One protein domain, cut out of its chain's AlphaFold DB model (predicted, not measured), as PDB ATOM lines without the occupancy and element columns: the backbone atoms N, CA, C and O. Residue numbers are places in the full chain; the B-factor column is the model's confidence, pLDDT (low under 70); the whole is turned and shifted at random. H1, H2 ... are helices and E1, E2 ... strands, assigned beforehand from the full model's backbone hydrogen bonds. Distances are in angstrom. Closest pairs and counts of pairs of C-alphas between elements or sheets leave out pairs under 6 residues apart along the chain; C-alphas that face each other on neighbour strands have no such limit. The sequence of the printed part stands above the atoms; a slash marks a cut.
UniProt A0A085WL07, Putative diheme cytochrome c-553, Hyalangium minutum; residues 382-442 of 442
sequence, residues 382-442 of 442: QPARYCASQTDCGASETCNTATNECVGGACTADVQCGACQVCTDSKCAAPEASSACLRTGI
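This is residues 382 to 442 of the 442 residues of the protein "Putative diheme cytochrome c-553" of Hyalangium minutum (UniProt A0A085WL07). With little regular structure, two small hairpins, E1-E2 and E3-E4, meet at E2 and E4, and helix H1 lies at one end. The 61 printed residues, 17 in named elements, run E1, E2, E3, E4, H1, mixed class, both sheets antiparallel. The whole is compact, radius of gyration of the C-alphas 10.8 A, spanning 31 by 22 by 18 A.

Find E1, residues 398 to 400, from C-alpha 398 at (54.699, -21.726, -35.234). Then come E2, residues 405 to 407, E3, 422 to 424, and E4, 427 to 429. H1, residues 436 to 440, ends at C-alpha 440, (33.616, -28.491, -49.521).

In hairpin E1 and E2, find N 398 and O 407 within hydrogen-bond range, 2.8 A; in hairpin E3 and E4, N 424 and O 427, 2.9 A. The closest C-alphas of E2 and E4, Val 407 and Cys 428, are 5.4 A apart. H1, apart from E1, E2 and E3, has its O i to N i+4 pair within range.

The printed part has no cut, the link E2 to E3 is long, and no printed residue is under 70 in pLDDT.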
ATOM      1  N   GLN A 382      48.384 -24.114 -51.187       90.88
ATOM      2  CA  GLN A 382      49.414 -25.140 -51.032       90.88
ATOM      3  C   GLN A 382      49.018 -26.154 -49.949       90.88
ATOM      4  O   GLN A 382      48.185 -25.847 -49.099       90.88
ATOM      5  N   PRO A 383      49.611 -27.360 -49.918       93.88
ATOM      6  CA  PRO A 383      49.359 -28.304 -48.834       93.88
ATOM      7  C   PRO A 383      49.657 -27.698 -47.454       93.88
ATOM      8  O   PRO A 383      50.692 -27.057 -47.258       93.88
ATOM      9  N   ALA A 384      48.759 -27.914 -46.493       95.00
ATOM     10  CA  ALA A 384      48.980 -27.548 -45.100       95.00
ATOM     11  C   ALA A 384      50.069 -28.452 -44.508       95.00
ATOM     12  O   ALA A 384      49.954 -29.681 -44.524       95.00
ATOM     13  N   ARG A 385      51.149 -27.838 -44.020       94.06
ATOM     14  CA  ARG A 385      52.331 -28.552 -43.528       94.06
ATOM     15  C   ARG A 385      52.077 -29.126 -42.143       94.06
ATOM     16  O   ARG A 385      51.680 -28.399 -41.234       94.06
ATOM     17  N   TYR A 386      52.371 -30.412 -41.994       95.44
ATOM     18  CA  TYR A 386      52.348 -31.091 -40.706       95.44
ATOM     19  C   TYR A 386      53.564 -30.712 -39.862       95.44
ATOM     20  O   TYR A 386      54.681 -30.638 -40.376       95.44
ATOM     21  N   CYS A 387      53.349 -30.555 -38.559       96.31
ATOM     22  CA  CYS A 387      54.410 -30.417 -37.573       96.31
ATOM     23  C   CYS A 387      54.134 -31.292 -36.351       96.31
ATOM     24  O   CYS A 387      53.009 -31.355 -35.859       96.31
ATOM     25  N   ALA A 388      55.176 -31.950 -35.845       94.69
ATOM     26  CA  ALA A 388      55.163 -32.564 -34.519       94.69
ATOM     27  C   ALA A 388      55.797 -31.625 -33.481       94.69
ATOM     28  O   ALA A 388      55.531 -31.723 -32.284       94.69
ATOM     29  N   SER A 389      56.658 -30.717 -33.940       94.88
ATOM     30  CA  SER A 389      57.376 -29.765 -33.107       94.88
ATOM     31  C   SER A 389      57.709 -28.489 -33.880       94.88
ATOM     32  O   SER A 389      57.583 -28.419 -35.102       94.88
ATOM     33  N   GLN A 390      58.190 -27.468 -33.167       95.56
ATOM     34  CA  GLN A 390      58.561 -26.185 -33.767       95.56
ATOM     35  C   GLN A 390      59.640 -26.308 -34.859       95.56
ATOM     36  O   GLN A 390      59.658 -25.498 -35.781       95.56
ATOM     37  N   THR A 391      60.518 -27.314 -34.793       94.25
ATOM     38  CA  THR A 391      61.594 -27.504 -35.783       94.25
ATOM     39  C   THR A 391      61.090 -27.964 -37.148       94.25
ATOM     40  O   THR A 391      61.835 -27.889 -38.120       94.25
ATOM     41  N   ASP A 392      59.843 -28.435 -37.240       93.62
ATOM     42  CA  ASP A 392      59.223 -28.827 -38.510       93.62
ATOM     43  C   ASP A 392      58.694 -27.617 -39.306       93.62
ATOM     44  O   ASP A 392      58.380 -27.739 -40.495       93.62
ATOM     45  N   CYS A 393      58.596 -26.448 -38.665       94.88
ATOM     46  CA  CYS A 393      58.053 -25.224 -39.242       94.88
ATOM     47  C   CYS A 393      59.148 -24.238 -39.666       94.88
ATOM     48  O   CYS A 393      60.290 -24.290 -39.213       94.88
ATOM     49  N   GLY A 394      58.802 -23.343 -40.593       90.69
ATOM     50  CA  GLY A 394      59.677 -22.265 -41.040       90.69
ATOM     51  C   GLY A 394      59.956 -21.249 -39.930       90.69
ATOM     52  O   GLY A 394      59.231 -21.164 -38.943       90.69
ATOM     53  N   ALA A 395      61.002 -20.439 -40.103       88.94
ATOM     54  CA  ALA A 395      61.475 -19.508 -39.071       88.94
ATOM     55  C   ALA A 395      60.431 -18.462 -38.626       88.94
ATOM     56  O   ALA A 395      60.497 -17.975 -37.501       88.94
ATOM     57  N   SER A 396      59.482 -18.110 -39.497       88.06
ATOM     58  CA  SER A 396      58.375 -17.185 -39.212       88.06
ATOM     59  C   SER A 396      57.072 -17.885 -38.811       88.06
ATOM     60  O   SER A 396      56.072 -17.217 -38.565       88.06
ATOM     61  N   GLU A 397      57.070 -19.215 -38.755       96.25
ATOM     62  CA  GLU A 397      55.898 -20.032 -38.464       96.25
ATOM     63  C   GLU A 397      55.951 -20.569 -37.028       96.25
ATOM     64  O   GLU A 397      56.986 -20.574 -36.364       96.25
ATOM     65  N   THR A 398      54.822 -21.045 -36.521       96.69
ATOM     66  CA  THR A 398      54.699 -21.726 -35.234       96.69
ATOM     67  C   THR A 398      53.997 -23.056 -35.440       96.69
ATOM     68  O   THR A 398      53.028 -23.131 -36.196       96.69
ATOM     69  N   CYS A 399      54.471 -24.099 -34.766       96.75
ATOM     70  CA  CYS A 399      53.763 -25.368 -34.747       96.75
ATOM     71  C   CYS A 399      52.553 -25.283 -33.808       96.75
ATOM     72  O   CYS A 399      52.707 -25.198 -32.589       96.75
ATOM     73  N   ASN A 400      51.346 -25.317 -34.368       94.00
ATOM     74  CA  ASN A 400      50.124 -25.471 -33.594       94.00
ATOM     75  C   ASN A 400      49.947 -26.950 -33.241       94.00
ATOM     76  O   ASN A 400      49.509 -27.739 -34.072       94.00
ATOM     77  N   THR A 401      50.266 -27.330 -32.006       88.69
ATOM     78  CA  THR A 401      50.189 -28.725 -31.540       88.69
ATOM     79  C   THR A 401      48.760 -29.240 -31.355       88.69
ATOM     80  O   THR A 401      48.564 -30.448 -31.265       88.69
ATOM     81  N   ALA A 402      47.747 -28.365 -31.332       88.06
ATOM     82  CA  ALA A 402      46.349 -28.795 -31.290       88.06
ATOM     83  C   ALA A 402      45.888 -29.350 -32.647       88.06
ATOM     84  O   ALA A 402      45.110 -30.299 -32.696       88.06
ATOM     85  N   THR A 403      46.390 -28.778 -33.745       88.62
ATOM     86  CA  THR A 403      46.068 -29.202 -35.119       88.62
ATOM     87  C   THR A 403      47.217 -29.945 -35.806       88.62
ATOM     88  O   THR A 403      47.018 -30.517 -36.873       88.62
ATOM     89  N   ASN A 404      48.397 -29.979 -35.181       93.50
ATOM     90  CA  ASN A 404      49.669 -30.457 -35.730       93.50
ATOM     91  C   ASN A 404      50.050 -29.782 -37.055       93.50
ATOM     92  O   ASN A 404      50.452 -30.446 -38.013       93.50
ATOM     93  N   GLU A 405      49.906 -28.456 -37.117       94.69
ATOM     94  CA  GLU A 405      50.138 -27.674 -38.335       94.69
ATOM     95  C   GLU A 405      51.033 -26.469 -38.139       94.69
ATOM     96  O   GLU A 405      50.921 -25.746 -37.148       94.69
ATOM     97  N   CYS A 406      51.861 -26.199 -39.146       96.50
ATOM     98  CA  CYS A 406      52.576 -24.935 -39.228       96.50
ATOM     99  C   CYS A 406      51.612 -23.802 -39.589       96.50
ATOM    100  O   CYS A 406      50.921 -23.848 -40.610       96.50
ATOM    101  N   VAL A 407      51.579 -22.782 -38.735       96.50
ATOM    102  CA  VAL A 407      50.774 -21.558 -38.872       96.50
ATOM    103  C   VAL A 407      51.659 -20.328 -38.658       96.50
ATOM    104  O   VAL A 407      52.832 -20.455 -38.330       96.50
ATOM    105  N   GLY A 408      51.133 -19.119 -38.821       95.81
ATOM    106  CA  GLY A 408      51.846 -17.866 -38.548       95.81
ATOM    107  C   GLY A 408      52.676 -17.324 -39.713       95.81
ATOM    108  O   GLY A 408      53.176 -16.204 -39.615       95.81
ATOM    109  N   GLY A 409      52.779 -18.074 -40.817       95.06
ATOM    110  CA  GLY A 409      53.419 -17.620 -42.051       95.06
ATOM    111  C   GLY A 409      52.792 -16.322 -42.566       95.06
ATOM    112  O   GLY A 409      51.584 -16.125 -42.452       95.06
ATOM    113  N   ALA A 410      53.620 -15.419 -43.095       95.25
ATOM    114  CA  ALA A 410      53.159 -14.120 -43.572       95.25
ATOM    115  C   ALA A 410      52.263 -14.268 -44.807       95.25
ATOM    116  O   ALA A 410      52.593 -15.010 -45.733       95.25
ATOM    117  N   CYS A 411      51.162 -13.524 -44.837       95.75
ATOM    118  CA  CYS A 411      50.213 -13.559 -45.940       95.75
ATOM    119  C   CYS A 411      49.524 -12.205 -46.145       95.75
ATOM    120  O   CYS A 411      49.436 -11.362 -45.251       95.75
ATOM    121  N   THR A 412      49.007 -12.022 -47.351       96.56
ATOM    122  CA  THR A 412      48.091 -10.957 -47.769       96.56
ATOM    123  C   THR A 412      46.756 -11.518 -48.268       96.56
ATOM    124  O   THR A 412      45.803 -10.760 -48.411       96.56
ATOM    125  N   ALA A 413      46.685 -12.821 -48.556       94.56
ATOM    126  CA  ALA A 413      45.477 -13.528 -48.973       94.56
ATOM    127  C   ALA A 413      45.560 -15.021 -48.617       94.56
ATOM    128  O   ALA A 413      46.654 -15.584 -48.541       94.56
ATOM    129  N   ASP A 414      44.405 -15.678 -48.481       93.69
ATOM    130  CA  ASP A 414      44.294 -17.091 -48.087       93.69
ATOM    131  C   ASP A 414      45.083 -18.037 -48.998       93.69
ATOM    132  O   ASP A 414      45.659 -19.011 -48.525       93.69
ATOM    133  N   VAL A 415      45.178 -17.739 -50.297       92.06
ATOM    134  CA  VAL A 415      45.908 -18.568 -51.275       92.06
ATOM    135  C   VAL A 415      47.394 -18.763 -50.935       92.06
ATOM    136  O   VAL A 415      48.007 -19.742 -51.356       92.06
ATOM    137  N   GLN A 416      47.984 -17.849 -50.160       93.06
ATOM    138  CA  GLN A 416      49.380 -17.940 -49.713       93.06
ATOM    139  C   GLN A 416      49.555 -18.847 -48.488       93.06
ATOM    140  O   GLN A 416      50.684 -19.157 -48.116       93.06
ATOM    141  N   CYS A 417      48.454 -19.269 -47.870       94.50
ATOM    142  CA  CYS A 417      48.446 -20.153 -46.719       94.50
ATOM    143  C   CYS A 417      48.271 -21.624 -47.124       94.50
ATOM    144  O   CYS A 417      48.012 -21.958 -48.287       94.50
ATOM    145  N   GLY A 418      48.438 -22.524 -46.150       94.44
ATOM    146  CA  GLY A 418      48.168 -23.948 -46.341       94.44
ATOM    147  C   GLY A 418      46.687 -24.231 -46.610       94.44
ATOM    148  O   GLY A 418      45.824 -23.400 -46.347       94.44
ATOM    149  N   ALA A 419      46.372 -25.425 -47.102       95.44
ATOM    150  CA  ALA A 419      45.015 -25.819 -47.465       95.44
ATOM    151  C   ALA A 419      44.012 -25.590 -46.314       95.44
ATOM    152  O   ALA A 419      44.152 -26.134 -45.208       95.44
ATOM    153  N   CYS A 420      42.995 -24.781 -46.614       95.81
ATOM    154  CA  CYS A 420      41.959 -24.257 -45.727       95.81
ATOM    155  C   CYS A 420      42.422 -23.343 -44.589       95.81
ATOM    156  O   CYS A 420      41.600 -22.956 -43.764       95.81
ATOM    157  N   GLN A 421      43.696 -22.967 -44.525       95.50
ATOM    158  CA  GLN A 421      44.127 -21.895 -43.635       95.50
ATOM    159  C   GLN A 421      43.615 -20.547 -44.145       95.50
ATOM    160  O   GLN A 421      43.418 -20.359 -45.346       95.50
ATOM    161  N   VAL A 422      43.421 -19.608 -43.225       95.12
ATOM    162  CA  VAL A 422      42.934 -18.257 -43.525       95.12
ATOM    163  C   VAL A 422      43.995 -17.229 -43.174       95.12
ATOM    164  O   VAL A 422      44.735 -17.391 -42.204       95.12
ATOM    165  N   CYS A 423      44.089 -16.173 -43.968       96.06
ATOM    166  CA  CYS A 423      44.977 -15.060 -43.713       96.06
ATOM    167  C   CYS A 423      44.288 -14.057 -42.785       96.06
ATOM    168  O   CYS A 423      43.379 -13.336 -43.188       96.06
ATOM    169  N   THR A 424      44.711 -14.004 -41.526       94.81
ATOM    170  CA  THR A 424      44.159 -13.100 -40.508       94.81
ATOM    171  C   THR A 424      45.292 -12.298 -39.889       94.81
ATOM    172  O   THR A 424      46.325 -12.858 -39.532       94.81
ATOM    173  N   ASP A 425      45.141 -10.974 -39.819       94.81
ATOM    174  CA  ASP A 425      46.182 -10.061 -39.323       94.81
ATOM    175  C   ASP A 425      47.556 -10.290 -39.990       94.81
ATOM    176  O   ASP A 425      48.607 -10.320 -39.343       94.81
ATOM    177  N   SER A 426      47.531 -10.499 -41.311       96.00
ATOM    178  CA  SER A 426      48.699 -10.807 -42.153       96.00
ATOM    179  C   SER A 426      49.456 -12.088 -41.782       96.00
ATOM    180  O   SER A 426      50.628 -12.246 -42.141       96.00
ATOM    181  N   LYS A 427      48.800 -13.019 -41.081       96.50
ATOM    182  CA  LYS A 427      49.348 -14.323 -40.708       96.50
ATOM    183  C   LYS A 427      48.385 -15.456 -41.041       96.50
ATOM    184  O   LYS A 427      47.181 -15.353 -40.836       96.50
ATOM    185  N   CYS A 428      48.930 -16.567 -41.517       96.56
ATOM    186  CA  CYS A 428      48.153 -17.771 -41.773       96.56
ATOM    187  C   CYS A 428      47.697 -18.407 -40.457       96.56
ATOM    188  O   CYS A 428      48.520 -18.710 -39.595       96.56
ATOM    189  N   ALA A 429      46.401 -18.644 -40.311       95.06
ATOM    190  CA  ALA A 429      45.804 -19.312 -39.165       95.06
ATOM    191  C   ALA A 429      45.179 -20.647 -39.585       95.06
ATOM    192  O   ALA A 429      44.681 -20.793 -40.702       95.06
ATOM    193  N   ALA A 430      45.206 -21.630 -38.682       92.62
ATOM    194  CA  ALA A 430      44.517 -22.899 -38.897       92.62
ATOM    195  C   ALA A 430      42.997 -22.673 -39.039       92.62
ATOM    196  O   ALA A 430      42.461 -21.787 -38.368       92.62
ATOM    197  N   PRO A 431      42.294 -23.460 -39.873       91.88
ATOM    198  CA  PRO A 431      40.843 -23.363 -39.976       91.88
ATOM    199  C   PRO A 431      40.159 -23.727 -38.660       91.88
ATOM    200  O   PRO A 431      40.571 -24.652 -37.959       91.88
ATOM    201  N   GLU A 432      39.035 -23.071 -38.384       89.94
ATOM    202  CA  GLU A 432      38.084 -23.553 -37.385       89.94
ATOM    203  C   GLU A 432      37.481 -24.900 -37.810       89.94
ATOM    204  O   GLU A 432      37.291 -25.160 -39.001       89.94
ATOM    205  N   ALA A 433      37.090 -25.734 -36.841       86.62
ATOM    206  CA  ALA A 433      36.467 -27.036 -37.111       86.62
ATOM    207  C   ALA A 433      35.175 -26.929 -37.952       86.62
ATOM    208  O   ALA A 433      34.844 -27.834 -38.715       86.62
ATOM    209  N   SER A 434      34.458 -25.807 -37.845       88.75
ATOM    210  CA  SER A 434      33.245 -25.484 -38.608       88.75
ATOM    211  C   SER A 434      33.510 -24.891 -39.996       88.75
ATOM    212  O   SER A 434      32.544 -24.604 -40.713       88.75
ATOM    213  N   SER A 435      34.772 -24.719 -40.407       90.44
ATOM    214  CA  SER A 435      35.134 -24.126 -41.698       90.44
ATOM    215  C   SER A 435      34.443 -24.838 -42.864       90.44
ATOM    216  O   SER A 435      34.467 -26.067 -42.973       90.44
ATOM    217  N   ALA A 436      33.824 -24.060 -43.755       91.19
ATOM    218  CA  ALA A 436      33.231 -24.594 -44.979       91.19
ATOM    219  C   ALA A 436      34.299 -25.222 -45.887       91.19
ATOM    220  O   ALA A 436      34.052 -26.285 -46.450       91.19
ATOM    221  N   CYS A 437      35.507 -24.648 -45.931       93.50
ATOM    222  CA  CYS A 437      36.606 -25.187 -46.731       93.50
ATOM    223  C   CYS A 437      36.945 -26.628 -46.344       93.50
ATOM    224  O   CYS A 437      37.151 -27.454 -47.223       93.50
ATOM    225  N   LEU A 438      36.918 -26.968 -45.048       91.94
ATOM    226  CA  LEU A 438      37.181 -28.337 -44.586       91.94
ATOM    227  C   LEU A 438      36.141 -29.356 -45.073       91.94
ATOM    228  O   LEU A 438      36.441 -30.546 -45.107       91.94
ATOM    229  N   ARG A 439      34.929 -28.910 -45.428       88.12
ATOM    230  CA  ARG A 439      33.853 -29.778 -45.925       88.12
ATOM    231  C   ARG A 439      33.772 -29.813 -47.446       88.12
ATOM    232  O   ARG A 439      33.495 -30.865 -48.003       88.12
ATOM    233  N   THR A 440      33.951 -28.667 -48.098       87.06
ATOM    234  CA  THR A 440      33.616 -28.491 -49.521       87.06
ATOM    235  C   THR A 440      34.729 -27.861 -50.350       87.06
ATOM    236  O   THR A 440      34.508 -27.585 -51.522       87.06
ATOM    237  N   GLY A 441      35.905 -27.589 -49.781       92.25
ATOM    238  CA  GLY A 441      36.967 -26.882 -50.497       92.25
ATOM    239  C   GLY A 441      36.622 -25.418 -50.816       92.25
ATOM    240  O   GLY A 441      35.839 -24.797 -50.091       92.25
ATOM    241  N   ILE A 442      37.223 -24.872 -51.884       90.19
ATOM    242  CA  ILE A 442      37.092 -23.459 -52.319       90.19
ATOM    243  C   ILE A 442      36.364 -23.264 -53.652       90.19
ATOM    244  O   ILE A 442      36.355 -24.176 -54.510       90.19
TER     245      ILE A 442